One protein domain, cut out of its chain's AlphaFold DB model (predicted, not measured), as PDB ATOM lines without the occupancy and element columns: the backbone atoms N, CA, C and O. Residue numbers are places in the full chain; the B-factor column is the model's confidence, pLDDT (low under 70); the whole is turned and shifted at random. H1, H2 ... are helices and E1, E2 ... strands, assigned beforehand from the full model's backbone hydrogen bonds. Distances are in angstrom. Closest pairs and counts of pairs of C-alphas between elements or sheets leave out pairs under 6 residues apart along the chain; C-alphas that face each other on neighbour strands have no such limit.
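This is residues 276 to 316, 354 to 378, 391 to 397 and 460 to 586 of the 611 residues of the protein "DgyrCDS4216" of Dimorphilus gyrociliatus (UniProt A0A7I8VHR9). A twisted wall of four short strands, E3, E4, E6 and E5, stands at one end of a cluster of helices, with H4 and H5 packed on one of its faces. H4 and H6 make the core; H2, H3 and H7 pack round H6, and the small hairpin of E1 and E2 packs on H6 away from the wall. The printed part has 200 residues, with seven named helices and six named strands in the order H1 E1 E2 H2 E3 E4 E5 H3 E6 H4 H5 H6 H7; its class is mixed, helices and strands. The larger sheet runs E3 E4 E6 E5 and is mixed, and E1 and E2 are antiparallel. The whole is compact, with a radius of gyration of the C-alphas of 16.7 A and spans of 52 by 39 by 38 A.

Find C-alpha 496 at (-19.053, -34.161, 21.807); from there E6 runs 16.8 A to residue 501. Its neighbours in the sheet are E4, residues 368 to 372, and E5, residues 394 to 397; E3, residues 357 to 359, is the neighbour of E4. H4 is residues 506 to 524, 27.0 A; H5 is 529 to 539; H6 is 547 to 563, 24.4 A; H3 is 470 to 488, 25.6 A. H1, residues 276 to 284, begins at (-11.575, -13.607, -3.303), followed by E1, 285 to 288, E2, 291 to 294, and H2, 297 to 309. H7, residues 569 to 586, 25.7 A, ends at (-5.779, 3.564, 4.681).

E4 and E6 are parallel at 27 degrees, with N 369 and O 497 2.9 A apart. E6 and E5 are parallel, with N 498 and O 396 at 2.9 A. E3 and E4 form a hairpin, with N 359 and O 368 at 2.8 A. Two layers, a sheet with helices on one face, are made with H4 and H5. H4 has a height of 12.1 A over the sheet, over E4 and E6, and runs along the strands, at 8 degrees to E4 on the local plane. H3 only grazes the sheet, with residues 487 to 488. H6 is the hub, touching H1, H2, H3, H4 and H7. Its closest C-alphas to H4 are those of Leu 553 and Phe 514, 6.4 A. The hairpin of E1 and E2 has N 286 and O 293 at 2.8 A. In H1, H2, H4 and H7 every O i to N i+4 pair is within hydrogen-bond range; H3 has 13 of 15, H5 6 of 7 and H6 12 of 13.

The farthest C-alphas, of Tyr 391 and Glu 585, are 53.1 A apart. Residues 317 to 353, 379 to 390 and 398 to 459 are not printed, with C-alpha gaps of 16.9 A, 20.4 A and 14.0 A. Of the links that are printed whole, none is long. Mean pLDDT of the printed part is 81.5; 26 residues are under 70, among them 309 to 316, 490 to 494 and 583 to 586.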
ATOM      1  N   GLU A 276     -10.559 -14.610  -2.960       92.88
ATOM      2  CA  GLU A 276     -11.575 -13.607  -3.303       92.88
ATOM      3  C   GLU A 276     -12.110 -12.872  -2.066       92.88
ATOM      4  O   GLU A 276     -12.647 -11.767  -2.176       92.88
ATOM      5  N   PHE A 277     -11.961 -13.460  -0.876       92.69
ATOM      6  CA  PHE A 277     -12.640 -12.982   0.326       92.69
ATOM      7  C   PHE A 277     -12.252 -11.554   0.726       92.69
ATOM      8  O   PHE A 277     -13.125 -10.744   1.026       92.69
ATOM      9  N   SER A 278     -10.962 -11.205   0.663       89.44
ATOM     10  CA  SER A 278     -10.506  -9.840   0.991       89.44
ATOM     11  C   SER A 278     -11.065  -8.788   0.026       89.44
ATOM     12  O   SER A 278     -11.335  -7.653   0.413       89.44
ATOM     13  N   PHE A 279     -11.250  -9.150  -1.246       90.31
ATOM     14  CA  PHE A 279     -11.871  -8.261  -2.224       90.31
ATOM     15  C   PHE A 279     -13.356  -8.058  -1.911       90.31
ATOM     16  O   PHE A 279     -13.834  -6.925  -1.924       90.31
ATOM     17  N   TYR A 280     -14.061  -9.135  -1.560       89.88
ATOM     18  CA  TYR A 280     -15.456  -9.074  -1.134       89.88
ATOM     19  C   TYR A 280     -15.645  -8.209   0.124       89.88
ATOM     20  O   TYR A 280     -16.465  -7.288   0.118       89.88
ATOM     21  N   THR A 281     -14.853  -8.421   1.184       89.00
ATOM     22  CA  THR A 281     -14.987  -7.638   2.425       89.00
ATOM     23  C   THR A 281     -14.728  -6.149   2.197       89.00
ATOM     24  O   THR A 281     -15.450  -5.321   2.748       89.00
ATOM     25  N   ASN A 282     -13.786  -5.784   1.321       87.50
ATOM     26  CA  ASN A 282     -13.540  -4.386   0.946       87.50
ATOM     27  C   ASN A 282     -14.730  -3.710   0.238       87.50
ATOM     28  O   ASN A 282     -14.867  -2.493   0.316       87.50
ATOM     29  N   GLN A 283     -15.590  -4.464  -0.453       87.44
ATOM     30  CA  GLN A 283     -16.780  -3.904  -1.107       87.44
ATOM     31  C   GLN A 283     -17.978  -3.774  -0.166       87.44
ATOM     32  O   GLN A 283     -18.843  -2.915  -0.367       87.44
ATOM     33  N   CYS A 284     -18.060  -4.656   0.829       87.31
ATOM     34  CA  CYS A 284     -19.240  -4.802   1.674       87.31
ATOM     35  C   CYS A 284     -19.065  -4.222   3.085       87.31
ATOM     36  O   CYS A 284     -20.039  -4.117   3.830       87.31
ATOM     37  N   PHE A 285     -17.856  -3.789   3.440       86.12
ATOM     38  CA  PHE A 285     -17.569  -3.086   4.684       86.12
ATOM     39  C   PHE A 285     -16.900  -1.742   4.429       86.12
ATOM     40  O   PHE A 285     -16.004  -1.616   3.597       86.12
ATOM     41  N   ARG A 286     -17.274  -0.746   5.234       83.56
ATOM     42  CA  ARG A 286     -16.486   0.473   5.403       83.56
ATOM     43  C   ARG A 286     -15.518   0.267   6.563       83.56
ATOM     44  O   ARG A 286     -15.937   0.063   7.702       83.56
ATOM     45  N   LYS A 287     -14.222   0.319   6.278       78.75
ATOM     46  CA  LYS A 287     -13.161   0.157   7.280       78.75
ATOM     47  C   LYS A 287     -12.949   1.484   8.016       78.75
ATOM     48  O   LYS A 287     -12.857   2.527   7.387       78.75
ATOM     49  N   THR A 288     -12.915   1.455   9.347       75.00
ATOM     50  CA  THR A 288     -12.707   2.636  10.207       75.00
ATOM     51  C   THR A 288     -11.662   2.342  11.282       75.00
ATOM     52  O   THR A 288     -11.283   1.188  11.483       75.00
ATOM     53  N   SER A 289     -11.230   3.367  12.022       69.19
ATOM     54  CA  SER A 289     -10.292   3.214  13.144       69.19
ATOM     55  C   SER A 289     -10.802   2.302  14.265       69.19
ATOM     56  O   SER A 289      -9.986   1.768  15.016       69.19
ATOM     57  N   ASN A 290     -12.125   2.132  14.377       65.31
ATOM     58  CA  ASN A 290     -12.780   1.379  15.450       65.31
ATOM     59  C   ASN A 290     -13.257  -0.012  14.998       65.31
ATOM     60  O   ASN A 290     -13.694  -0.808  15.823       65.31
ATOM     61  N   GLY A 291     -13.129  -0.337  13.708       68.31
ATOM     62  CA  GLY A 291     -13.510  -1.630  13.148       68.31
ATOM     63  C   GLY A 291     -14.205  -1.509  11.796       68.31
ATOM     64  O   GLY A 291     -14.148  -0.470  11.132       68.31
ATOM     65  N   TRP A 292     -14.831  -2.598  11.359       78.88
ATOM     66  CA  TRP A 292     -15.542  -2.640  10.088       78.88
ATOM     67  C   TRP A 292     -17.026  -2.354  10.291       78.88
ATOM     68  O   TRP A 292     -17.705  -3.070  11.026       78.88
ATOM     69  N   ILE A 293     -17.527  -1.335   9.598       80.94
ATOM     70  CA  ILE A 293     -18.947  -0.998   9.563       80.94
ATOM     71  C   ILE A 293     -19.574  -1.737   8.372       80.94
ATOM     72  O   ILE A 293     -19.149  -1.511   7.234       80.94
ATOM     73  N   PRO A 294     -20.559  -2.623   8.590       82.12
ATOM     74  CA  PRO A 294     -21.216  -3.351   7.510       82.12
ATOM     75  C   PRO A 294     -22.033  -2.407   6.627       82.12
ATOM     76  O   PRO A 294     -22.705  -1.495   7.107       82.12
ATOM     77  N   TYR A 295     -22.015  -2.649   5.319       80.62
ATOM     78  CA  TYR A 295     -22.769  -1.871   4.342       80.62
ATOM     79  C   TYR A 295     -23.411  -2.783   3.291       80.62
ATOM     80  O   TYR A 295     -22.907  -3.869   3.007       80.62
ATOM     81  N   LYS A 296     -24.530  -2.332   2.699       78.88
ATOM     82  CA  LYS A 296     -25.277  -3.028   1.632       78.88
ATOM     83  C   LYS A 296     -25.554  -4.505   1.951       78.88
ATOM     84  O   LYS A 296     -26.532  -4.820   2.625       78.88
ATOM     85  N   GLU A 297     -24.699  -5.388   1.446       84.00
ATOM     86  CA  GLU A 297     -24.925  -6.824   1.360       84.00
ATOM     87  C   GLU A 297     -24.838  -7.522   2.717       84.00
ATOM     88  O   GLU A 297     -25.676  -8.367   3.004       84.00
ATOM     89  N   ILE A 298     -23.925  -7.110   3.604       88.19
ATOM     90  CA  ILE A 298     -23.796  -7.722   4.942       88.19
ATOM     91  C   ILE A 298     -25.043  -7.463   5.788       88.19
ATOM     92  O   ILE A 298     -25.543  -8.356   6.470       88.19
ATOM     93  N   VAL A 299     -25.578  -6.239   5.720       87.38
ATOM     94  CA  VAL A 299     -26.819  -5.873   6.416       87.38
ATOM     95  C   VAL A 299     -27.982  -6.696   5.870       87.38
ATOM     96  O   VAL A 299     -28.794  -7.205   6.642       87.38
ATOM     97  N   ARG A 300     -28.039  -6.867   4.546       86.94
ATOM     98  CA  ARG A 300     -29.075  -7.659   3.885       86.94
ATOM     99  C   ARG A 300     -28.994  -9.133   4.273       86.94
ATOM    100  O   ARG A 300     -29.988  -9.668   4.744       86.94
ATOM    101  N   GLN A 301     -27.821  -9.756   4.176       89.62
ATOM    102  CA  GLN A 301     -27.567 -11.124   4.641       89.62
ATOM    103  C   GLN A 301     -28.035 -11.317   6.085       89.62
ATOM    104  O   GLN A 301     -28.775 -12.253   6.388       89.62
ATOM    105  N   TYR A 302     -27.684 -10.383   6.971       89.12
ATOM    106  CA  TYR A 302     -28.101 -10.438   8.366       89.12
ATOM    107  C   TYR A 302     -29.625 -10.350   8.543       89.12
ATOM    108  O   TYR A 302     -30.208 -11.086   9.341       89.12
ATOM    109  N   GLN A 303     -30.308  -9.500   7.774       86.62
ATOM    110  CA  GLN A 303     -31.774  -9.430   7.763       86.62
ATOM    111  C   GLN A 303     -32.407 -10.729   7.250       86.62
ATOM    112  O   GLN A 303     -33.392 -11.196   7.822       86.62
ATOM    113  N   VAL A 304     -31.822 -11.357   6.227       85.75
ATOM    114  CA  VAL A 304     -32.296 -12.648   5.704       85.75
ATOM    115  C   VAL A 304     -32.202 -13.737   6.755       85.75
ATOM    116  O   VAL A 304     -33.160 -14.487   6.910       85.75
ATOM    117  N   LEU A 305     -31.130 -13.779   7.551       84.62
ATOM    118  CA  LEU A 305     -31.029 -14.732   8.659       84.62
ATOM    119  C   LEU A 305     -32.212 -14.610   9.635       84.62
ATOM    120  O   LEU A 305     -32.674 -15.620  10.156       84.62
ATOM    121  N   HIS A 306     -32.756 -13.410   9.863       78.94
ATOM    122  CA  HIS A 306     -33.951 -13.243  10.704       78.94
ATOM    123  C   HIS A 306     -35.215 -13.775  10.034       78.94
ATOM    124  O   HIS A 306     -36.055 -14.382  10.694       78.94
ATOM    125  N   ILE A 307     -35.351 -13.567   8.724       76.44
ATOM    126  CA  ILE A 307     -36.517 -14.011   7.954       76.44
ATOM    127  C   ILE A 307     -36.502 -15.534   7.794       76.44
ATOM    128  O   ILE A 307     -37.523 -16.191   7.986       76.44
ATOM    129  N   CYS A 308     -35.353 -16.108   7.449       74.00
ATOM    130  CA  CYS A 308     -35.228 -17.517   7.120       74.00
ATOM    131  C   CYS A 308     -35.162 -18.386   8.383       74.00
ATOM    132  O   CYS A 308     -35.944 -19.328   8.473       74.00
ATOM    133  N   CYS A 309     -34.353 -18.052   9.398       68.44
ATOM    134  CA  CYS A 309     -34.237 -18.883  10.610       68.44
ATOM    135  C   CYS A 309     -35.489 -18.835  11.506       68.44
ATOM    136  O   CYS A 309     -35.771 -19.792  12.219       68.44
ATOM    137  N   ALA A 310     -36.291 -17.761  11.470       55.91
ATOM    138  CA  ALA A 310     -37.510 -17.677  12.284       55.91
ATOM    139  C   ALA A 310     -38.675 -18.541  11.763       55.91
ATOM    140  O   ALA A 310     -39.628 -18.782  12.508       55.91
ATOM    141  N   ASN A 311     -38.619 -18.969  10.496       50.00
ATOM    142  CA  ASN A 311     -39.752 -19.540   9.765       50.00
ATOM    143  C   ASN A 311     -39.656 -21.049   9.497       50.00
ATOM    144  O   ASN A 311     -40.659 -21.639   9.071       50.00
ATOM    145  N   TYR A 312     -38.501 -21.679   9.738       47.47
ATOM    146  CA  TYR A 312     -38.401 -23.135   9.696       47.47
ATOM    147  C   TYR A 312     -39.024 -23.711  10.974       47.47
ATOM    148  O   TYR A 312     -38.678 -23.272  12.070       47.47
ATOM    149  N   PRO A 313     -39.995 -24.639  10.872       39.16
ATOM    150  CA  PRO A 313     -40.514 -25.308  12.054       39.16
ATOM    151  C   PRO A 313     -39.348 -26.058  12.714       39.16
ATOM    152  O   PRO A 313     -38.711 -26.858  12.027       39.16
ATOM    153  N   PRO A 314     -39.062 -25.830  14.008       40.75
ATOM    154  CA  PRO A 314     -38.081 -26.620  14.733       40.75
ATOM    155  C   PRO A 314     -38.438 -28.091  14.583       40.75
ATOM    156  O   PRO A 314     -39.572 -28.507  14.850       40.75
ATOM    157  N   THR A 315     -37.489 -28.872  14.084       36.78
ATOM    158  CA  THR A 315     -37.585 -30.324  14.068       36.78
ATOM    159  C   THR A 315     -37.832 -30.796  15.503       36.78
ATOM    160  O   THR A 315     -37.015 -30.561  16.380       36.78
ATOM    161  N   ALA A 316     -38.998 -31.411  15.728       33.41
ATOM    162  CA  ALA A 316     -39.471 -31.976  16.996       33.41
ATOM    163  C   ALA A 316     -39.592 -30.996  18.189       33.41
ATOM    164  O   ALA A 316     -38.820 -31.024  19.142       33.41
ATOM    165  N   THR A 354     -33.023 -28.305  31.635       49.50
ATOM    166  CA  THR A 354     -31.925 -27.352  31.393       49.50
ATOM    167  C   THR A 354     -31.982 -26.828  29.968       49.50
ATOM    168  O   THR A 354     -32.428 -27.519  29.053       49.50
ATOM    169  N   SER A 355     -31.540 -25.587  29.777       66.00
ATOM    170  CA  SER A 355     -31.358 -24.946  28.473       66.00
ATOM    171  C   SER A 355     -30.064 -25.438  27.810       66.00
ATOM    172  O   SER A 355     -29.113 -24.682  27.620       66.00
ATOM    173  N   ALA A 356     -30.017 -26.733  27.497       78.44
ATOM    174  CA  ALA A 356     -28.974 -27.330  26.672       78.44
ATOM    175  C   ALA A 356     -29.484 -27.527  25.238       78.44
ATOM    176  O   ALA A 356     -30.654 -27.869  25.057       78.44
ATOM    177  N   VAL A 357     -28.624 -27.348  24.232       81.38
ATOM    178  CA  VAL A 357     -28.969 -27.596  22.824       81.38
ATOM    179  C   VAL A 357     -27.799 -28.176  22.034       81.38
ATOM    180  O   VAL A 357     -26.658 -27.762  22.230       81.38
ATOM    181  N   TYR A 358     -28.084 -29.124  21.138       84.94
ATOM    182  CA  TYR A 358     -27.094 -29.641  20.201       84.94
ATOM    183  C   TYR A 358     -26.900 -28.680  19.040       84.94
ATOM    184  O   TYR A 358     -27.862 -28.153  18.471       84.94
ATOM    185  N   VAL A 359     -25.642 -28.475  18.679       85.62
ATOM    186  CA  VAL A 359     -25.246 -27.631  17.561       85.62
ATOM    187  C   VAL A 359     -24.271 -28.408  16.688       85.62
ATOM    188  O   VAL A 359     -23.273 -28.945  17.175       85.62
ATOM    189  N   ASP A 360     -24.575 -28.464  15.394       83.06
ATOM    190  CA  ASP A 360     -23.731 -29.117  14.396       83.06
ATOM    191  C   ASP A 360     -22.387 -28.377  14.251       83.06
ATOM    192  O   ASP A 360     -22.308 -27.140  14.264       83.06
ATOM    193  N   GLY A 361     -21.315 -29.154  14.106       82.88
ATOM    194  CA  GLY A 361     -19.999 -28.650  13.732       82.88
ATOM    195  C   GLY A 361     -19.843 -28.541  12.218       82.88
ATOM    196  O   GLY A 361     -20.738 -28.915  11.460       82.88
ATOM    197  N   HIS A 362     -18.685 -28.053  11.765       81.50
ATOM    198  CA  HIS A 362     -18.311 -28.158  10.353       81.50
ATOM    199  C   HIS A 362     -18.228 -29.631   9.935       81.50
ATOM    200  O   HIS A 362     -18.882 -30.016   8.979       81.50
ATOM    201  N   ASP A 363     -17.532 -30.461  10.711       73.88
ATOM    202  CA  ASP A 363     -17.114 -31.797  10.253       73.88
ATOM    203  C   ASP A 363     -17.991 -32.937  10.781       73.88
ATOM    204  O   ASP A 363     -17.895 -34.074  10.321       73.88
ATOM    205  N   SER A 364     -18.854 -32.653  11.761       72.56
ATOM    206  CA  SER A 364     -19.719 -33.659  12.378       72.56
ATOM    207  C   SER A 364     -21.046 -33.086  12.898       72.56
ATOM    208  O   SER A 364     -21.093 -31.954  13.393       72.56
ATOM    209  N   PRO A 365     -22.151 -33.856  12.789       75.31
ATOM    210  CA  PRO A 365     -23.409 -33.519  13.451       75.31
ATOM    211  C   PRO A 365     -23.245 -33.532  14.971       75.31
ATOM    212  O   PRO A 365     -22.411 -34.272  15.488       75.31
ATOM    213  N   GLU A 366     -24.052 -32.735  15.675       82.38
ATOM    214  CA  GLU A 366     -24.126 -32.730  17.150       82.38
ATOM    215  C   GLU A 366     -22.766 -32.535  17.857       82.38
ATOM    216  O   GLU A 366     -22.595 -32.878  19.025       82.38
ATOM    217  N   ARG A 367     -21.788 -31.934  17.160       86.31
ATOM    218  CA  ARG A 367     -20.414 -31.736  17.646       86.31
ATOM    219  C   ARG A 367     -20.358 -30.968  18.963       86.31
ATOM    220  O   ARG A 367     -19.466 -31.212  19.778       86.31
ATOM    221  N   PHE A 368     -21.283 -30.033  19.161       90.94
ATOM    222  CA  PHE A 368     -21.354 -29.210  20.358       90.94
ATOM    223  C   PHE A 368     -22.657 -29.442  21.115       90.94
ATOM    224  O   PHE A 368     -23.730 -29.505  20.519       90.94
ATOM    225  N   ILE A 369     -22.569 -29.453  22.443       91.44
ATOM    226  CA  ILE A 369     -23.709 -29.243  23.334       91.44
ATOM    227  C   ILE A 369     -23.530 -27.907  24.050       91.44
ATOM    228  O   ILE A 369     -22.533 -27.671  24.734       91.44
ATOM    229  N   VAL A 370     -24.477 -26.996  23.856       91.06
ATOM    230  CA  VAL A 370     -24.387 -25.626  24.367       91.06
ATOM    231  C   VAL A 370     -25.320 -25.447  25.540       91.06
ATOM    232  O   VAL A 370     -26.514 -25.687  25.391       91.06
ATOM    233  N   THR A 371     -24.797 -24.981  26.672       88.75
ATOM    234  CA  THR A 371     -25.580 -24.726  27.888       88.75
ATOM    235  C   THR A 371     -25.356 -23.309  28.416       88.75
ATOM    236  O   THR A 371     -24.359 -22.656  28.097       88.75
ATOM    237  N   GLU A 372     -26.276 -22.837  29.255       86.44
ATOM    238  CA  GLU A 372     -25.992 -21.761  30.215       86.44
ATOM    239  C   GLU A 372     -24.923 -22.208  31.226       86.44
ATOM    240  O   GLU A 372     -24.688 -23.409  31.419       86.44
ATOM    241  N   ALA A 373     -24.267 -21.240  31.865       86.88
ATOM    242  CA  ALA A 373     -23.289 -21.532  32.902       86.88
ATOM    243  C   ALA A 373     -23.993 -22.144  34.132       86.88
ATOM    244  O   ALA A 373     -25.058 -21.657  34.522       86.88
ATOM    245  N   PRO A 374     -23.426 -23.184  34.776       87.75
ATOM    246  CA  PRO A 374     -24.050 -23.793  35.948       87.75
ATOM    247  C   PRO A 374     -24.252 -22.774  37.068       87.75
ATOM    248  O   PRO A 374     -23.306 -22.092  37.472       87.75
ATOM    249  N   ASN A 375     -25.470 -22.696  37.602       81.81
ATOM    250  CA  ASN A 375     -25.755 -21.854  38.754       81.81
ATOM    251  C   ASN A 375     -25.195 -22.528  40.010       81.81
ATOM    252  O   ASN A 375     -25.763 -23.487  40.523       81.81
ATOM    253  N   VAL A 376     -24.076 -22.021  40.521       82.00
ATOM    254  CA  VAL A 376     -23.385 -22.609  41.681       82.00
ATOM    255  C   VAL A 376     -24.172 -22.507  42.989       82.00
ATOM    256  O   VAL A 376     -23.890 -23.249  43.929       82.00
ATOM    257  N   SER A 377     -25.138 -21.587  43.064       80.62
ATOM    258  CA  SER A 377     -26.030 -21.433  44.213       80.62
ATOM    259  C   SER A 377     -27.145 -22.478  44.212       80.62
ATOM    260  O   SER A 377     -27.766 -22.695  45.251       80.62
ATOM    261  N   ASP A 378     -27.374 -23.142  43.076       82.06
ATOM    262  CA  ASP A 378     -28.307 -24.251  42.927       82.06
ATOM    263  C   ASP A 378     -27.543 -25.573  42.698       82.06
ATOM    264  O   ASP A 378     -27.076 -25.852  41.586       82.06
ATOM    265  N   TYR A 391     -23.113 -38.294  30.461       86.00
ATOM    266  CA  TYR A 391     -24.041 -39.107  29.670       86.00
ATOM    267  C   TYR A 391     -24.043 -38.756  28.182       86.00
ATOM    268  O   TYR A 391     -24.313 -39.636  27.373       86.00
ATOM    269  N   GLN A 392     -23.715 -37.512  27.812       85.50
ATOM    270  CA  GLN A 392     -23.555 -37.107  26.403       85.50
ATOM    271  C   GLN A 392     -22.125 -37.246  25.900       85.50
ATOM    272  O   GLN A 392     -21.759 -36.688  24.867       85.50
ATOM    273  N   GLU A 393     -21.307 -37.982  26.643       88.44
ATOM    274  CA  GLU A 393     -19.986 -38.388  26.196       88.44
ATOM    275  C   GLU A 393     -19.035 -37.236  25.871       88.44
ATOM    276  O   GLU A 393     -18.162 -37.340  25.006       88.44
ATOM    277  N   CYS A 394     -19.189 -36.122  26.587       91.06
ATOM    278  CA  CYS A 394     -18.392 -34.937  26.336       91.06
ATOM    279  C   CYS A 394     -16.940 -35.191  26.732       91.06
ATOM    280  O   CYS A 394     -16.650 -35.549  27.872       91.06
ATOM    281  N   THR A 395     -16.012 -34.962  25.806       91.06
ATOM    282  CA  THR A 395     -14.571 -35.081  26.094       91.06
ATOM    283  C   THR A 395     -13.967 -33.763  26.547       91.06
ATOM    284  O   THR A 395     -12.955 -33.758  27.246       91.06
ATOM    285  N   HIS A 396     -14.588 -32.647  26.155       93.69
ATOM    286  CA  HIS A 396     -14.107 -31.305  26.444       93.69
ATOM    287  C   HIS A 396     -15.218 -30.407  26.977       93.69
ATOM    288  O   HIS A 396     -16.374 -30.522  26.568       93.69
ATOM    289  N   ILE A 397     -14.835 -29.477  27.854       95.94
ATOM    290  CA  ILE A 397     -15.693 -28.397  28.350       95.94
ATOM    291  C   ILE A 397     -15.032 -27.060  28.014       95.94
ATOM    292  O   ILE A 397     -13.974 -26.740  28.544       95.94
ATOM    293  N   SER A 460     -11.383 -16.137  29.928       86.00
ATOM    294  CA  SER A 460     -12.214 -14.934  30.042       86.00
ATOM    295  C   SER A 460     -12.272 -14.223  28.695       86.00
ATOM    296  O   SER A 460     -11.353 -13.493  28.303       86.00
ATOM    297  N   VAL A 461     -13.367 -14.462  27.981       84.44
ATOM    298  CA  VAL A 461     -13.680 -13.782  26.725       84.44
ATOM    299  C   VAL A 461     -14.454 -12.506  27.062       84.44
ATOM    300  O   VAL A 461     -15.347 -12.563  27.900       84.44
ATOM    301  N   PRO A 462     -14.155 -11.345  26.459       80.94
ATOM    302  CA  PRO A 462     -14.959 -10.137  26.672       80.94
ATOM    303  C   PRO A 462     -16.459 -10.367  26.380       80.94
ATOM    304  O   PRO A 462     -16.801 -11.023  25.400       80.94
ATOM    305  N   SER A 463     -17.361  -9.865  27.239       65.31
ATOM    306  CA  SER A 463     -18.833  -9.967  27.065       65.31
ATOM    307  C   SER A 463     -19.371  -8.966  26.061       65.31
ATOM    308  O   SER A 463     -20.211  -9.315  25.241       65.31
ATOM    309  N   GLU A 464     -18.918  -7.720  26.146       67.81
ATOM    310  CA  GLU A 464     -19.447  -6.647  25.316       67.81
ATOM    311  C   GLU A 464     -18.597  -6.492  24.066       67.81
ATOM    312  O   GLU A 464     -17.463  -6.017  24.126       67.81
ATOM    313  N   VAL A 465     -19.169  -6.869  22.929       71.62
ATOM    314  CA  VAL A 465     -18.671  -6.473  21.615       71.62
ATOM    315  C   VAL A 465     -19.609  -5.392  21.093       71.62
ATOM    316  O   VAL A 465     -20.760  -5.662  20.759       71.62
ATOM    317  N   ASN A 466     -19.132  -4.155  21.031       76.50
ATOM    318  CA  ASN A 466     -19.880  -3.029  20.477       76.50
ATOM    319  C   ASN A 466     -18.979  -2.189  19.566       76.50
ATOM    320  O   ASN A 466     -17.764  -2.368  19.538       76.50
ATOM    321  N   GLU A 467     -19.562  -1.256  18.818       68.88
ATOM    322  CA  GLU A 467     -18.819  -0.434  17.850       68.88
ATOM    323  C   GLU A 467     -17.681   0.394  18.478       68.88
ATOM    324  O   GLU A 467     -16.736   0.763  17.782       68.88
ATOM    325  N   VAL A 468     -17.744   0.669  19.784       72.38
ATOM    326  CA  VAL A 468     -16.758   1.490  20.500       72.38
ATOM    327  C   VAL A 468     -15.522   0.674  20.878       72.38
ATOM    328  O   VAL A 468     -14.400   1.160  20.745       72.38
ATOM    329  N   ASN A 469     -15.707  -0.567  21.331       74.44
ATOM    330  CA  ASN A 469     -14.621  -1.411  21.842       74.44
ATOM    331  C   ASN A 469     -14.161  -2.513  20.865       74.44
ATOM    332  O   ASN A 469     -13.189  -3.220  21.156       74.44
ATOM    333  N   LEU A 470     -14.819  -2.636  19.705       77.44
ATOM    334  CA  LEU A 470     -14.642  -3.724  18.739       77.44
ATOM    335  C   LEU A 470     -13.178  -3.983  18.390       77.44
ATOM    336  O   LEU A 470     -12.750  -5.132  18.411       77.44
ATOM    337  N   ARG A 471     -12.386  -2.941  18.109       74.75
ATOM    338  CA  ARG A 471     -10.969  -3.104  17.742       74.75
ATOM    339  C   ARG A 471     -10.139  -3.781  18.836       74.75
ATOM    340  O   ARG A 471      -9.428  -4.744  18.554       74.75
ATOM    341  N   GLN A 472     -10.232  -3.300  20.075       73.75
ATOM    342  CA  GLN A 472      -9.459  -3.842  21.197       73.75
ATOM    343  C   GLN A 472      -9.930  -5.257  21.561       73.75
ATOM    344  O   GLN A 472      -9.120  -6.147  21.830       73.75
ATOM    345  N   VAL A 473     -11.245  -5.468  21.541       80.56
ATOM    346  CA  VAL A 473     -11.874  -6.740  21.898       80.56
ATOM    347  C   VAL A 473     -11.615  -7.809  20.832       80.56
ATOM    348  O   VAL A 473     -11.262  -8.934  21.187       80.56
ATOM    349  N   ARG A 474     -11.687  -7.466  19.539       86.25
ATOM    350  CA  ARG A 474     -11.474  -8.388  18.410       86.25
ATOM    351  C   ARG A 474     -10.153  -9.136  18.516       86.25
ATOM    352  O   ARG A 474     -10.157 -10.359  18.456       86.25
ATOM    353  N   ASN A 475      -9.034  -8.424  18.669       82.06
ATOM    354  CA  ASN A 475      -7.712  -9.061  18.668       82.06
ATOM    355  C   ASN A 475      -7.582 -10.053  19.833       82.06
ATOM    356  O   ASN A 475      -7.079 -11.160  19.656       82.06
ATOM    357  N   LYS A 476      -8.108  -9.682  21.007       82.75
ATOM    358  CA  LYS A 476      -8.135 -10.557  22.181       82.75
ATOM    359  C   LYS A 476      -9.003 -11.798  21.945       82.75
ATOM    360  O   LYS A 476      -8.548 -12.898  22.239       82.75
ATOM    361  N   ILE A 477     -10.214 -11.640  21.399       87.94
ATOM    362  CA  ILE A 477     -11.109 -12.768  21.087       87.94
ATOM    363  C   ILE A 477     -10.452 -13.713  20.080       87.94
ATOM    364  O   ILE A 477     -10.431 -14.916  20.311       87.94
ATOM    365  N   VAL A 478      -9.884 -13.184  18.994       86.00
ATOM    366  CA  VAL A 478      -9.259 -13.998  17.941       86.00
ATOM    367  C   VAL A 478      -8.118 -14.843  18.492       86.00
ATOM    368  O   VAL A 478      -8.082 -16.042  18.233       86.00
ATOM    369  N   LEU A 479      -7.219 -14.248  19.282       85.06
ATOM    370  CA  LEU A 479      -6.110 -14.990  19.886       85.06
ATOM    371  C   LEU A 479      -6.616 -16.109  20.805       85.06
ATOM    372  O   LEU A 479      -6.147 -17.236  20.689       85.06
ATOM    373  N   ILE A 480      -7.611 -15.823  21.656       88.19
ATOM    374  CA  ILE A 480      -8.209 -16.827  22.550       88.19
ATOM    375  C   ILE A 480      -8.893 -17.940  21.749       88.19
ATOM    376  O   ILE A 480      -8.762 -19.111  22.084       88.19
ATOM    377  N   TYR A 481      -9.634 -17.611  20.693       90.94
ATOM    378  CA  TYR A 481     -10.388 -18.618  19.948       90.94
ATOM    379  C   TYR A 481      -9.493 -19.485  19.065       90.94
ATOM    380  O   TYR A 481      -9.739 -20.683  18.977       90.94
ATOM    381  N   ILE A 482      -8.435 -18.929  18.467       86.06
ATOM    382  CA  ILE A 482      -7.423 -19.722  17.748       86.06
ATOM    383  C   ILE A 482      -6.711 -20.675  18.714       86.06
ATOM    384  O   ILE A 482      -6.539 -21.854  18.407       86.06
ATOM    385  N   ALA A 483      -6.351 -20.180  19.895       86.31
ATOM    386  CA  ALA A 483      -5.777 -20.981  20.963       86.31
ATOM    387  C   ALA A 483      -6.694 -22.154  21.360       86.31
ATOM    388  O   ALA A 483      -6.287 -23.316  21.287       86.31
ATOM    389  N   LEU A 484      -7.967 -21.876  21.674       89.12
ATOM    390  CA  LEU A 484      -8.973 -22.903  21.971       89.12
ATOM    391  C   LEU A 484      -9.139 -23.902  20.817       89.12
ATOM    392  O   LEU A 484      -9.155 -25.110  21.053       89.12
ATOM    393  N   LEU A 485      -9.221 -23.413  19.577       85.19
ATOM    394  CA  LEU A 485      -9.356 -24.245  18.383       85.19
ATOM    395  C   LEU A 485      -8.182 -25.223  18.249       85.19
ATOM    396  O   LEU A 485      -8.406 -26.402  17.997       85.19
ATOM    397  N   SER A 486      -6.948 -24.772  18.493       82.50
ATOM    398  CA  SER A 486      -5.744 -25.615  18.414       82.50
ATOM    399  C   SER A 486      -5.733 -26.760  19.437       82.50
ATOM    400  O   SER A 486      -5.159 -27.824  19.188       82.50
ATOM    401  N   HIS A 487      -6.386 -26.567  20.586       81.00
ATOM    402  CA  HIS A 487      -6.577 -27.612  21.588       81.00
ATOM    403  C   HIS A 487      -7.705 -28.565  21.191       81.00
ATOM    404  O   HIS A 487      -7.545 -29.779  21.295       81.00
ATOM    405  N   VAL A 488      -8.813 -28.025  20.681       77.50
ATOM    406  CA  VAL A 488      -9.980 -28.802  20.248       77.50
ATOM    407  C   VAL A 488      -9.693 -29.642  18.997       77.50
ATOM    408  O   VAL A 488     -10.164 -30.771  18.902       77.50
ATOM    409  N   GLN A 489      -8.894 -29.157  18.046       73.94
ATOM    410  CA  GLN A 489      -8.554 -29.895  16.821       73.94
ATOM    411  C   GLN A 489      -7.704 -31.149  17.078       73.94
ATOM    412  O   GLN A 489      -7.714 -32.073  16.274       73.94
ATOM    413  N   LYS A 490      -7.005 -31.233  18.217       67.12
ATOM    414  CA  LYS A 490      -6.258 -32.443  18.619       67.12
ATOM    415  C   LYS A 490      -7.169 -33.577  19.102       67.12
ATOM    416  O   LYS A 490      -6.687 -34.661  19.419       67.12
ATOM    417  N   THR A 491      -8.469 -33.322  19.212       65.06
ATOM    418  CA  THR A 491      -9.454 -34.260  19.756       65.06
ATOM    419  C   THR A 491     -10.069 -35.097  18.643       65.06
ATOM    420  O   THR A 491     -10.142 -34.671  17.493       65.06
ATOM    421  N   ASN A 492     -10.534 -36.302  18.975       64.12
ATOM    422  CA  ASN A 492     -11.223 -37.149  18.008       64.12
ATOM    423  C   ASN A 492     -12.504 -36.446  17.507       64.12
ATOM    424  O   ASN A 492     -13.338 -36.026  18.316       64.12
ATOM    425  N   LEU A 493     -12.660 -36.338  16.182       63.91
ATOM    426  CA  LEU A 493     -13.785 -35.678  15.501       63.91
ATOM    427  C   LEU A 493     -15.158 -36.266  15.873       63.91
ATOM    428  O   LEU A 493     -16.166 -35.568  15.779       63.91
ATOM    429  N   ALA A 494     -15.191 -37.520  16.338       63.81
ATOM    430  CA  ALA A 494     -16.406 -38.221  16.762       63.81
ATOM    431  C   ALA A 494     -16.891 -37.860  18.180       63.81
ATOM    432  O   ALA A 494     -17.852 -38.448  18.666       63.81
ATOM    433  N   THR A 495     -16.208 -36.958  18.888       80.62
ATOM    434  CA  THR A 495     -16.536 -36.640  20.287       80.62
ATOM    435  C   THR A 495     -17.489 -35.450  20.403       80.62
ATOM    436  O   THR A 495     -17.539 -34.601  19.516       80.62
ATOM    437  N   THR A 496     -18.216 -35.337  21.514       87.94
ATOM    438  CA  THR A 496     -19.053 -34.161  21.807       87.94
ATOM    439  C   THR A 496     -18.268 -33.152  22.649       87.94
ATOM    440  O   THR A 496     -17.492 -33.532  23.532       87.94
ATOM    441  N   ILE A 497     -18.456 -31.856  22.395       93.06
ATOM    442  CA  ILE A 497     -17.843 -30.764  23.166       93.06
ATOM    443  C   ILE A 497     -18.933 -29.971  23.872       93.06
ATOM    444  O   ILE A 497     -19.814 -29.406  23.228       93.06
ATOM    445  N   ALA A 498     -18.839 -29.855  25.191       94.38
ATOM    446  CA  ALA A 498     -19.698 -28.953  25.938       94.38
ATOM    447  C   ALA A 498     -19.166 -27.523  25.862       94.38
ATOM    448  O   ALA A 498     -17.993 -27.283  26.137       94.38
ATOM    449  N   VAL A 499     -20.018 -26.559  25.518       95.19
ATOM    450  CA  VAL A 499     -19.667 -25.134  25.456       95.19
ATOM    451  C   VAL A 499     -20.642 -24.354  26.320       95.19
ATOM    452  O   VAL A 499     -21.854 -24.438  26.125       95.19
ATOM    453  N   HIS A 500     -20.135 -23.544  27.245       93.00
ATOM    454  CA  HIS A 500     -20.987 -22.637  28.006       93.00
ATOM    455  C   HIS A 500     -20.395 -21.237  28.131       93.00
ATOM    456  O   HIS A 500     -19.180 -21.012  28.183       93.00
ATOM    457  N   CYS A 501     -21.315 -20.287  28.183       88.62
ATOM    458  CA  CYS A 501     -21.098 -18.934  28.659       88.62
ATOM    459  C   CYS A 501     -22.267 -18.563  29.585       88.62
ATOM    460  O   CYS A 501     -23.112 -19.416  29.837       88.62
ATOM    461  N   LEU A 502     -22.309 -17.344  30.137       83.88
ATOM    462  CA  LEU A 502     -23.296 -16.993  31.176       83.88
ATOM    463  C   LEU A 502     -24.732 -17.323  30.746       83.88
ATOM    464  O   LEU A 502     -25.431 -18.042  31.448       83.88
ATOM    465  N   ASP A 503     -25.123 -16.865  29.558       80.06
ATOM    466  CA  ASP A 503     -26.444 -17.087  28.958       80.06
ATOM    467  C   ASP A 503     -26.486 -18.282  27.983       80.06
ATOM    468  O   ASP A 503     -27.542 -18.652  27.460       80.06
ATOM    469  N   GLY A 504     -25.330 -18.889  27.708       82.75
ATOM    470  CA  GLY A 504     -25.179 -19.925  26.691       82.75
ATOM    471  C   GLY A 504     -25.458 -19.444  25.263       82.75
ATOM    472  O   GLY A 504     -25.678 -20.285  24.395       82.75
ATOM    473  N   VAL A 505     -25.475 -18.130  25.004       82.94
ATOM    474  CA  VAL A 505     -25.818 -17.521  23.708       82.94
ATOM    475  C   VAL A 505     -24.659 -16.716  23.146       82.94
ATOM    476  O   VAL A 505     -24.103 -17.108  22.122       82.94
ATOM    477  N   VAL A 506     -24.296 -15.599  23.781       84.31
ATOM    478  CA  VAL A 506     -23.473 -14.552  23.148       84.31
ATOM    479  C   VAL A 506     -22.086 -15.085  22.787       84.31
ATOM    480  O   VAL A 506     -21.700 -15.141  21.618       84.31
ATOM    481  N   ARG A 507     -21.341 -15.568  23.788       89.94
ATOM    482  CA  ARG A 507     -19.969 -16.057  23.580       89.94
ATOM    483  C   ARG A 507     -19.958 -17.457  22.976       89.94
ATOM    484  O   ARG A 507     -19.125 -17.735  22.119       89.94
ATOM    485  N   SER A 508     -20.887 -18.322  23.390       92.06
ATOM    486  CA  SER A 508     -20.999 -19.684  22.854       92.06
ATOM    487  C   SER A 508     -21.299 -19.668  21.355       92.06
ATOM    488  O   SER A 508     -20.618 -20.344  20.589       92.06
ATOM    489  N   GLY A 509     -22.265 -18.854  20.922       92.19
ATOM    490  CA  GLY A 509     -22.622 -18.707  19.514       92.19
ATOM    491  C   GLY A 509     -21.467 -18.158  18.682       92.19
ATOM    492  O   GLY A 509     -21.169 -18.705  17.621       92.19
ATOM    493  N   LEU A 510     -20.767 -17.130  19.182       93.69
ATOM    494  CA  LEU A 510     -19.599 -16.565  18.501       93.69
ATOM    495  C   LEU A 510     -18.457 -17.583  18.372       93.69
ATOM    496  O   LEU A 510     -17.875 -17.706  17.296       93.69
ATOM    497  N   PHE A 511     -18.161 -18.337  19.436       94.25
ATOM    498  CA  PHE A 511     -17.127 -19.376  19.434       94.25
ATOM    499  C   PHE A 511     -17.428 -20.503  18.444       94.25
ATOM    500  O   PHE A 511     -16.542 -20.916  17.693       94.25
ATOM    501  N   ILE A 512     -18.673 -20.983  18.404       94.00
ATOM    502  CA  ILE A 512     -19.063 -22.086  17.516       94.00
ATOM    503  C   ILE A 512     -19.093 -21.622  16.059       94.00
ATOM    504  O   ILE A 512     -18.535 -22.301  15.198       94.00
ATOM    505  N   ALA A 513     -19.670 -20.446  15.775       95.12
ATOM    506  CA  ALA A 513     -19.628 -19.865  14.433       95.12
ATOM    507  C   ALA A 513     -18.182 -19.696  13.950       95.12
ATOM    508  O   ALA A 513     -17.851 -20.121  12.845       95.12
ATOM    509  N   PHE A 514     -17.317 -19.122  14.793       94.75
ATOM    510  CA  PHE A 514     -15.897 -18.971  14.498       94.75
ATOM    511  C   PHE A 514     -15.232 -20.314  14.203       94.75
ATOM    512  O   PHE A 514     -14.553 -20.430  13.190       94.75
ATOM    513  N   THR A 515     -15.441 -21.320  15.055       92.38
ATOM    514  CA  THR A 515     -14.834 -22.651  14.910       92.38
ATOM    515  C   THR A 515     -15.228 -23.294  13.586       92.38
ATOM    516  O   THR A 515     -14.364 -23.755  12.844       92.38
ATOM    517  N   ASN A 516     -16.518 -23.249  13.244       91.50
ATOM    518  CA  ASN A 516     -17.016 -23.820  11.997       91.50
ATOM    519  C   ASN A 516     -16.450 -23.091  10.764       91.50
ATOM    520  O   ASN A 516     -16.001 -23.737   9.820       91.50
ATOM    521  N   ILE A 517     -16.410 -21.753  10.789       93.94
ATOM    522  CA  ILE A 517     -15.819 -20.942   9.712       93.94
ATOM    523  C   ILE A 517     -14.314 -21.207   9.589       93.94
ATOM    524  O   ILE A 517     -13.796 -21.320   8.481       93.94
ATOM    525  N   ALA A 518     -13.606 -21.303  10.716       91.31
ATOM    526  CA  ALA A 518     -12.171 -21.538  10.748       91.31
ATOM    527  C   ALA A 518     -11.814 -22.894  10.136       91.31
ATOM    528  O   ALA A 518     -10.950 -22.932   9.262       91.31
ATOM    529  N   ASN A 519     -12.497 -23.976  10.527       87.50
ATOM    530  CA  ASN A 519     -12.259 -25.295   9.936       87.50
ATOM    531  C   ASN A 519     -12.511 -25.274   8.420       87.50
ATOM    532  O   ASN A 519     -11.625 -25.673   7.669       87.50
ATOM    533  N   LYS A 520     -13.615 -24.670   7.949       87.88
ATOM    534  CA  LYS A 520     -13.902 -24.567   6.503       87.88
ATOM    535  C   LYS A 520     -12.810 -23.825   5.724       87.88
ATOM    536  O   LYS A 520     -12.418 -24.245   4.638       87.88
ATOM    537  N   ILE A 521     -12.248 -22.761   6.297       90.88
ATOM    538  CA  ILE A 521     -11.124 -22.026   5.694       90.88
ATOM    539  C   ILE A 521      -9.848 -22.872   5.669       90.88
ATOM    540  O   ILE A 521      -9.093 -22.860   4.688       90.88
ATOM    541  N   LEU A 522      -9.557 -23.560   6.771       86.31
ATOM    542  CA  LEU A 522      -8.330 -24.332   6.924       86.31
ATOM    543  C   LEU A 522      -8.329 -25.566   6.014       86.31
ATOM    544  O   LEU A 522      -7.296 -25.839   5.402       86.31
ATOM    545  N   GLU A 523      -9.473 -26.233   5.876       84.44
ATOM    546  CA  GLU A 523      -9.620 -27.510   5.173       84.44
ATOM    547  C   GLU A 523     -10.007 -27.358   3.699       84.44
ATOM    548  O   GLU A 523      -9.474 -28.076   2.853       84.44
ATOM    549  N   GLU A 524     -10.890 -26.409   3.369       84.69
ATOM    550  CA  GLU A 524     -11.456 -26.285   2.018       84.69
ATOM    551  C   GLU A 524     -10.991 -25.040   1.248       84.69
ATOM    552  O   GLU A 524     -11.335 -24.903   0.075       84.69
ATOM    553  N   ASP A 525     -10.234 -24.121   1.866       89.75
ATOM    554  CA  ASP A 525      -9.910 -22.811   1.268       89.75
ATOM    555  C   ASP A 525     -11.169 -22.015   0.856       89.75
ATOM    556  O   ASP A 525     -11.162 -21.205  -0.078       89.75
ATOM    557  N   ILE A 526     -12.261 -22.207   1.602       90.06
ATOM    558  CA  ILE A 526     -13.557 -21.567   1.371       90.06
ATOM    559  C   ILE A 526     -14.023 -20.838   2.634       90.06
ATOM    560  O   ILE A 526     -13.846 -21.303   3.756       90.06
ATOM    561  N   VAL A 527     -14.680 -19.695   2.447       93.00
ATOM    562  CA  VAL A 527     -15.341 -18.919   3.497       93.00
ATOM    563  C   VAL A 527     -16.840 -18.859   3.216       93.00
ATOM    564  O   VAL A 527     -17.245 -18.420   2.140       93.00
ATOM    565  N   ASP A 528     -17.670 -19.236   4.192       91.44
ATOM    566  CA  ASP A 528     -19.119 -18.981   4.166       91.44
ATOM    567  C   ASP A 528     -19.642 -18.617   5.565       91.44
ATOM    568  O   ASP A 528     -20.093 -19.457   6.348       91.44
ATOM    569  N   VAL A 529     -19.543 -17.328   5.906       94.38
ATOM    570  CA  VAL A 529     -19.986 -16.814   7.213       94.38
ATOM    571  C   VAL A 529     -21.505 -16.938   7.363       94.38
ATOM    572  O   VAL A 529     -21.998 -17.289   8.432       94.38
ATOM    573  N   TYR A 530     -22.261 -16.665   6.298       92.00
ATOM    574  CA  TYR A 530     -23.722 -16.730   6.315       92.00
ATOM    575  C   TYR A 530     -24.223 -18.144   6.623       92.00
ATOM    576  O   TYR A 530     -25.055 -18.307   7.517       92.00
ATOM    577  N   TYR A 531     -23.696 -19.159   5.930       88.19
ATOM    578  CA  TYR A 531     -24.081 -20.553   6.123       88.19
ATOM    579  C   TYR A 531     -23.835 -21.010   7.556       88.19
ATOM    580  O   TYR A 531     -24.741 -21.557   8.178       88.19
ATOM    581  N   HIS A 532     -22.650 -20.745   8.110       89.94
ATOM    582  CA  HIS A 532     -22.323 -21.206   9.459       89.94
ATOM    583  C   HIS A 532     -23.104 -20.476  10.550       89.94
ATOM    584  O   HIS A 532     -23.466 -21.099  11.545       89.94
ATOM    585  N   VAL A 533     -23.439 -19.197  10.362       92.38
ATOM    586  CA  VAL A 533     -24.341 -18.496  11.289       92.38
ATOM    587  C   VAL A 533     -25.766 -19.033  11.176       92.38
ATOM    588  O   VAL A 533     -26.433 -19.220  12.192       92.38
ATOM    589  N   LYS A 534     -26.231 -19.328   9.960       86.75
ATOM    590  CA  LYS A 534     -27.532 -19.959   9.748       86.75
ATOM    591  C   LYS A 534     -27.606 -21.334  10.410       86.75
ATOM    592  O   LYS A 534     -28.547 -21.590  11.151       86.75
ATOM    593  N   LEU A 535     -26.591 -22.170  10.193       83.31
ATOM    594  CA  LEU A 535     -26.485 -23.518  10.747       83.31
ATOM    595  C   LEU A 535     -26.660 -23.512  12.268       83.31
ATOM    596  O   LEU A 535     -27.465 -24.271  12.794       83.31
ATOM    597  N   ILE A 536     -25.962 -22.620  12.978       86.19
ATOM    598  CA  ILE A 536     -26.100 -22.556  14.437       86.19
ATOM    599  C   ILE A 536     -27.437 -21.937  14.866       86.19
ATOM    600  O   ILE A 536     -27.996 -22.344  15.881       86.19
ATOM    601  N   ARG A 537     -27.989 -20.987  14.098       84.94
ATOM    602  CA  ARG A 537     -29.301 -20.382  14.382       84.94
ATOM    603  C   ARG A 537     -30.465 -21.348  14.184       84.94
ATOM    604  O   ARG A 537     -31.483 -21.184  14.854       84.94
ATOM    605  N   ASP A 538     -30.309 -22.345  13.316       76.62
ATOM    606  CA  ASP A 538     -31.272 -23.440  13.178       76.62
ATOM    607  C   ASP A 538     -31.350 -24.257  14.487       76.62
ATOM    608  O   ASP A 538     -32.436 -24.692  14.872       76.62
ATOM    609  N   SER A 539     -30.233 -24.380  15.220       77.75
ATOM    610  CA  SER A 539     -30.180 -24.978  16.564       77.75
ATOM    611  C   SER A 539     -30.576 -24.024  17.692       77.75
ATOM    612  O   SER A 539     -31.144 -24.466  18.681       77.75
ATOM    613  N   ARG A 540     -30.268 -22.724  17.615       79.00
ATOM    614  CA  ARG A 540     -30.676 -21.724  18.622       79.00
ATOM    615  C   ARG A 540     -30.789 -20.335  17.980       79.00
ATOM    616  O   ARG A 540     -29.758 -19.706  17.726       79.00
ATOM    617  N   PRO A 541     -32.010 -19.829  17.716       79.31
ATOM    618  CA  PRO A 541     -32.224 -18.588  16.963       79.31
ATOM    619  C   PRO A 541     -31.555 -17.340  17.550       79.31
ATOM    620  O   PRO A 541     -31.318 -16.375  16.826       79.31
ATOM    621  N   GLU A 542     -31.269 -17.347  18.850       82.12
ATOM    622  CA  GLU A 542     -30.637 -16.251  19.580       82.12
ATOM    623  C   GLU A 542     -29.135 -16.107  19.287       82.12
ATOM    624  O   GLU A 542     -28.553 -15.074  19.616       82.12
ATOM    625  N   PHE A 543     -28.479 -17.094  18.666       87.19
ATOM    626  CA  PHE A 543     -27.058 -16.973  18.343       87.19
ATOM    627  C   PHE A 543     -26.772 -15.838  17.351       87.19
ATOM    628  O   PHE A 543     -27.475 -15.652  16.352       87.19
ATOM    629  N   ILE A 544     -25.674 -15.113  17.598       90.44
ATOM    630  CA  ILE A 544     -25.221 -13.971  16.784       90.44
ATOM    631  C   ILE A 544     -26.338 -12.920  16.669       90.44
ATOM    632  O   ILE A 544     -26.746 -12.518  15.579       90.44
ATOM    633  N   SER A 545     -26.925 -12.538  17.801       84.62
ATOM    634  CA  SER A 545     -28.106 -11.665  17.898       84.62
ATOM    635  C   SER A 545     -27.869 -10.209  17.486       84.62
ATOM    636  O   SER A 545     -28.838  -9.466  17.315       84.62
ATOM    637  N   SER A 546     -26.613  -9.805  17.264       87.12
ATOM    638  CA  SER A 546     -26.280  -8.464  16.779       87.12
ATOM    639  C   SER A 546     -25.542  -8.454  15.438       87.12
ATOM    640  O   SER A 546     -24.761  -9.343  15.089       87.12
ATOM    641  N   LEU A 547     -25.744  -7.371  14.686       87.25
ATOM    642  CA  LEU A 547     -25.008  -7.106  13.452       87.25
ATOM    643  C   LEU A 547     -23.502  -6.892  13.714       87.25
ATOM    644  O   LEU A 547     -22.678  -7.154  12.837       87.25
ATOM    645  N   VAL A 548     -23.136  -6.452  14.923       86.12
ATOM    646  CA  VAL A 548     -21.740  -6.286  15.348       86.12
ATOM    647  C   VAL A 548     -21.054  -7.646  15.482       86.12
ATOM    648  O   VAL A 548     -19.976  -7.826  14.921       86.12
ATOM    649  N   GLU A 549     -21.686  -8.625  16.137       88.94
ATOM    650  CA  GLU A 549     -21.178 -10.007  16.210       88.94
ATOM    651  C   GLU A 549     -21.054 -10.629  14.815       88.94
ATOM    652  O   GLU A 549     -20.039 -11.244  14.489       88.94
ATOM    653  N   TYR A 550     -22.057 -10.420  13.956       92.31
ATOM    654  CA  TYR A 550     -22.019 -10.917  12.581       92.31
ATOM    655  C   TYR A 550     -20.852 -10.311  11.786       92.31
ATOM    656  O   TYR A 550     -20.114 -11.021  11.105       92.31
ATOM    657  N   SER A 551     -20.628  -9.003  11.929       89.81
ATOM    658  CA  SER A 551     -19.507  -8.290  11.302       89.81
ATOM    659  C   SER A 551     -18.153  -8.720  11.865       89.81
ATOM    660  O   SER A 551     -17.162  -8.767  11.136       89.81
ATOM    661  N   LEU A 552     -18.100  -9.050  13.158       89.94
ATOM    662  CA  LEU A 552     -16.906  -9.579  13.799       89.94
ATOM    663  C   LEU A 552     -16.495 -10.910  13.157       89.94
ATOM    664  O   LEU A 552     -15.320 -11.066  12.844       89.94
ATOM    665  N   LEU A 553     -17.427 -11.818  12.853       94.19
ATOM    666  CA  LEU A 553     -17.101 -13.092  12.192       94.19
ATOM    667  C   LEU A 553     -16.409 -12.908  10.831       94.19
ATOM    668  O   LEU A 553     -15.449 -13.619  10.534       94.19
ATOM    669  N   TYR A 554     -16.816 -11.914  10.035       93.12
ATOM    670  CA  TYR A 554     -16.122 -11.565   8.786       93.12
ATOM    671  C   TYR A 554     -14.693 -11.061   9.028       93.12
ATOM    672  O   TYR A 554     -13.769 -11.445   8.309       93.12
ATOM    673  N   GLN A 555     -14.493 -10.237  10.060       88.69
ATOM    674  CA  GLN A 555     -13.159  -9.773  10.454       88.69
ATOM    675  C   GLN A 555     -12.269 -10.932  10.903       88.69
ATOM    676  O   GLN A 555     -11.108 -11.016  10.505       88.69
ATOM    677  N   MET A 556     -12.820 -11.836  11.712       90.12
ATOM    678  CA  MET A 556     -12.112 -13.016  12.199       90.12
ATOM    679  C   MET A 556     -11.717 -13.942  11.045       90.12
ATOM    680  O   MET A 556     -10.581 -14.406  11.021       90.12
ATOM    681  N   ALA A 557     -12.596 -14.141  10.058       92.81
ATOM    682  CA  ALA A 557     -12.284 -14.906   8.853       92.81
ATOM    683  C   ALA A 557     -11.110 -14.295   8.060       92.81
ATOM    684  O   ALA A 557     -10.185 -15.017   7.699       92.81
ATOM    685  N   GLU A 558     -11.079 -12.969   7.851       89.62
ATOM    686  CA  GLU A 558      -9.952 -12.309   7.156       89.62
ATOM    687  C   GLU A 558      -8.633 -12.481   7.926       89.62
ATOM    688  O   GLU A 558      -7.574 -12.659   7.320       89.62
ATOM    689  N   ILE A 559      -8.691 -12.479   9.259       86.56
ATOM    690  CA  ILE A 559      -7.517 -12.729  10.097       86.56
ATOM    691  C   ILE A 559      -7.059 -14.185   9.985       86.56
ATOM    692  O   ILE A 559      -5.864 -14.406   9.809       86.56
ATOM    693  N   ILE A 560      -7.968 -15.168  10.035       88.44
ATOM    694  CA  ILE A 560      -7.619 -16.590   9.867       88.44
ATOM    695  C   ILE A 560      -6.937 -16.816   8.517       88.44
ATOM    696  O   ILE A 560      -5.900 -17.468   8.465       88.44
ATOM    697  N   ILE A 561      -7.466 -16.233   7.438       90.38
ATOM    698  CA  ILE A 561      -6.880 -16.356   6.094       90.38
ATOM    699  C   ILE A 561      -5.441 -15.835   6.073       90.38
ATOM    700  O   ILE A 561      -4.560 -16.482   5.517       90.38
ATOM    701  N   LYS A 562      -5.179 -14.690   6.712       85.94
ATOM    702  CA  LYS A 562      -3.829 -14.107   6.794       85.94
ATOM    703  C   LYS A 562      -2.906 -14.864   7.744       85.94
ATOM    704  O   LYS A 562      -1.696 -14.882   7.537       85.94
ATOM    705  N   ALA A 563      -3.470 -15.457   8.791       82.69
ATOM    706  CA  ALA A 563      -2.754 -16.274   9.758       82.69
ATOM    707  C   ALA A 563      -2.497 -17.702   9.249       82.69
ATOM    708  O   ALA A 563      -1.680 -18.408   9.840       82.69
ATOM    709  N   LYS A 564      -3.157 -18.142   8.169       81.44
ATOM    710  CA  LYS A 564      -2.996 -19.485   7.604       81.44
ATOM    711  C   LYS A 564      -1.519 -19.738   7.273       81.44
ATOM    712  O   LYS A 564      -0.898 -18.985   6.529       81.44
ATOM    713  N   GLY A 565      -0.949 -20.790   7.863       70.19
ATOM    714  CA  GLY A 565       0.476 -21.130   7.740       70.19
ATOM    715  C   GLY A 565       1.406 -20.496   8.789       70.19
ATOM    716  O   GLY A 565       2.603 -20.766   8.765       70.19
ATOM    717  N   GLN A 566       0.892 -19.691   9.724       74.38
ATOM    718  CA  GLN A 566       1.642 -19.222  10.896       74.38
ATOM    719  C   GLN A 566       1.548 -20.249  12.029       74.38
ATOM    720  O   GLN A 566       0.462 -20.713  12.364       74.38
ATOM    721  N   ILE A 567       2.689 -20.600  12.628       59.19
ATOM    722  CA  ILE A 567       2.778 -21.733  13.568       59.19
ATOM    723  C   ILE A 567       2.610 -21.298  15.042       59.19
ATOM    724  O   ILE A 567       2.302 -22.137  15.883       59.19
ATOM    725  N   SER A 568       2.771 -20.009  15.385       74.69
ATOM    726  CA  SER A 568       2.705 -19.536  16.782       74.69
ATOM    727  C   SER A 568       1.730 -18.374  17.008       74.69
ATOM    728  O   SER A 568       1.556 -17.502  16.152       74.69
ATOM    729  N   LEU A 569       1.131 -18.318  18.205       70.19
ATOM    730  CA  LEU A 569       0.264 -17.209  18.627       70.19
ATOM    731  C   LEU A 569       0.974 -15.856  18.646       70.19
ATOM    732  O   LEU A 569       0.339 -14.835  18.405       70.19
ATOM    733  N   GLU A 570       2.278 -15.833  18.921       71.06
ATOM    734  CA  GLU A 570       3.072 -14.605  18.879       71.06
ATOM    735  C   GLU A 570       3.134 -14.044  17.454       71.06
ATOM    736  O   GLU A 570       2.897 -12.852  17.242       71.06
ATOM    737  N   SER A 571       3.334 -14.910  16.455       76.38
ATOM    738  CA  SER A 571       3.272 -14.518  15.046       76.38
ATOM    739  C   SER A 571       1.893 -13.981  14.658       76.38
ATOM    740  O   SER A 571       1.800 -12.982  13.943       76.38
ATOM    741  N   ILE A 572       0.818 -14.590  15.170       76.50
ATOM    742  CA  ILE A 572      -0.561 -14.130  14.935       76.50
ATOM    743  C   ILE A 572      -0.815 -12.780  15.620       76.50
ATOM    744  O   ILE A 572      -1.408 -11.888  15.016       76.50
ATOM    745  N   GLY A 573      -0.321 -12.588  16.845       76.00
ATOM    746  CA  GLY A 573      -0.389 -11.315  17.564       76.00
ATOM    747  C   GLY A 573       0.316 -10.188  16.809       76.00
ATOM    748  O   GLY A 573      -0.253  -9.116  16.620       76.00
ATOM    749  N   ASN A 574       1.513 -10.455  16.283       77.88
ATOM    750  CA  ASN A 574       2.247  -9.502  15.448       77.88
ATOM    751  C   ASN A 574       1.501  -9.175  14.146       77.88
ATOM    752  O   ASN A 574       1.490  -8.025  13.702       77.88
ATOM    753  N   LEU A 575       0.857 -10.172  13.535       79.25
ATOM    754  CA  LEU A 575       0.048  -9.990  12.333       79.25
ATOM    755  C   LEU A 575      -1.186  -9.119  12.598       79.25
ATOM    756  O   LEU A 575      -1.492  -8.239  11.795       79.25
ATOM    757  N   LEU A 576      -1.856  -9.318  13.733       78.31
ATOM    758  CA  LEU A 576      -2.974  -8.485  14.177       78.31
ATOM    759  C   LEU A 576      -2.556  -7.021  14.371       78.31
ATOM    760  O   LEU A 576      -3.258  -6.128  13.900       78.31
ATOM    761  N   SER A 577      -1.402  -6.776  14.998       78.25
ATOM    762  CA  SER A 577      -0.863  -5.420  15.181       78.25
ATOM    763  C   SER A 577      -0.591  -4.728  13.843       78.25
ATOM    764  O   SER A 577      -1.067  -3.617  13.619       78.25
ATOM    765  N   LYS A 578       0.078  -5.415  12.907       78.44
ATOM    766  CA  LYS A 578       0.324  -4.890  11.549       78.44
ATOM    767  C   LYS A 578      -0.970  -4.637  10.779       78.44
ATOM    768  O   LYS A 578      -1.088  -3.657  10.050       78.44
ATOM    769  N   TYR A 579      -1.948  -5.528  10.928       74.50
ATOM    770  CA  TYR A 579      -3.250  -5.380  10.287       74.50
ATOM    771  C   TYR A 579      -3.978  -4.115  10.759       74.50
ATOM    772  O   TYR A 579      -4.574  -3.389   9.964       74.50
ATOM    773  N   ASP A 580      -3.882  -3.826  12.053       75.31
ATOM    774  CA  ASP A 580      -4.423  -2.615  12.656       75.31
ATOM    775  C   ASP A 580      -3.710  -1.335  12.202       75.31
ATOM    776  O   ASP A 580      -4.368  -0.316  11.987       75.31
ATOM    777  N   GLU A 581      -2.390  -1.376  12.026       77.50
ATOM    778  CA  GLU A 581      -1.618  -0.257  11.471       77.50
ATOM    779  C   GLU A 581      -2.058   0.065  10.035       77.50
ATOM    780  O   GLU A 581      -2.371   1.217   9.731       77.50
ATOM    781  N   GLN A 582      -2.202  -0.956   9.182       73.31
ATOM    782  CA  GLN A 582      -2.665  -0.796   7.797       73.31
ATOM    783  C   GLN A 582      -4.066  -0.175   7.706       73.31
ATOM    784  O   GLN A 582      -4.313   0.684   6.858       73.31
ATOM    785  N   LEU A 583      -4.982  -0.573   8.597       67.88
ATOM    786  CA  LEU A 583      -6.322   0.018   8.695       67.88
ATOM    787  C   LEU A 583      -6.281   1.500   9.099       67.88
ATOM    788  O   LEU A 583      -7.116   2.286   8.652       67.88
ATOM    789  N   ILE A 584      -5.342   1.902   9.961       68.75
ATOM    790  CA  ILE A 584      -5.164   3.315  10.323       68.75
ATOM    791  C   ILE A 584      -4.621   4.108   9.130       68.75
ATOM    792  O   ILE A 584      -5.100   5.211   8.864       68.75
ATOM    793  N   GLU A 585      -3.639   3.566   8.409       65.81
ATOM    794  CA  GLU A 585      -3.006   4.244   7.273       65.81
ATOM    795  C   GLU A 585      -3.963   4.448   6.097       65.81
ATOM    796  O   GLU A 585      -4.029   5.555   5.558       65.81
ATOM    797  N   SER A 586      -4.782   3.445   5.756       60.34
ATOM    798  CA  SER A 586      -5.779   3.564   4.681       60.34
ATOM    799  C   SER A 586      -6.820   4.660   4.948       60.34
ATOM    800  O   SER A 586      -7.332   5.271   4.014       60.34
TER     801      SER A 586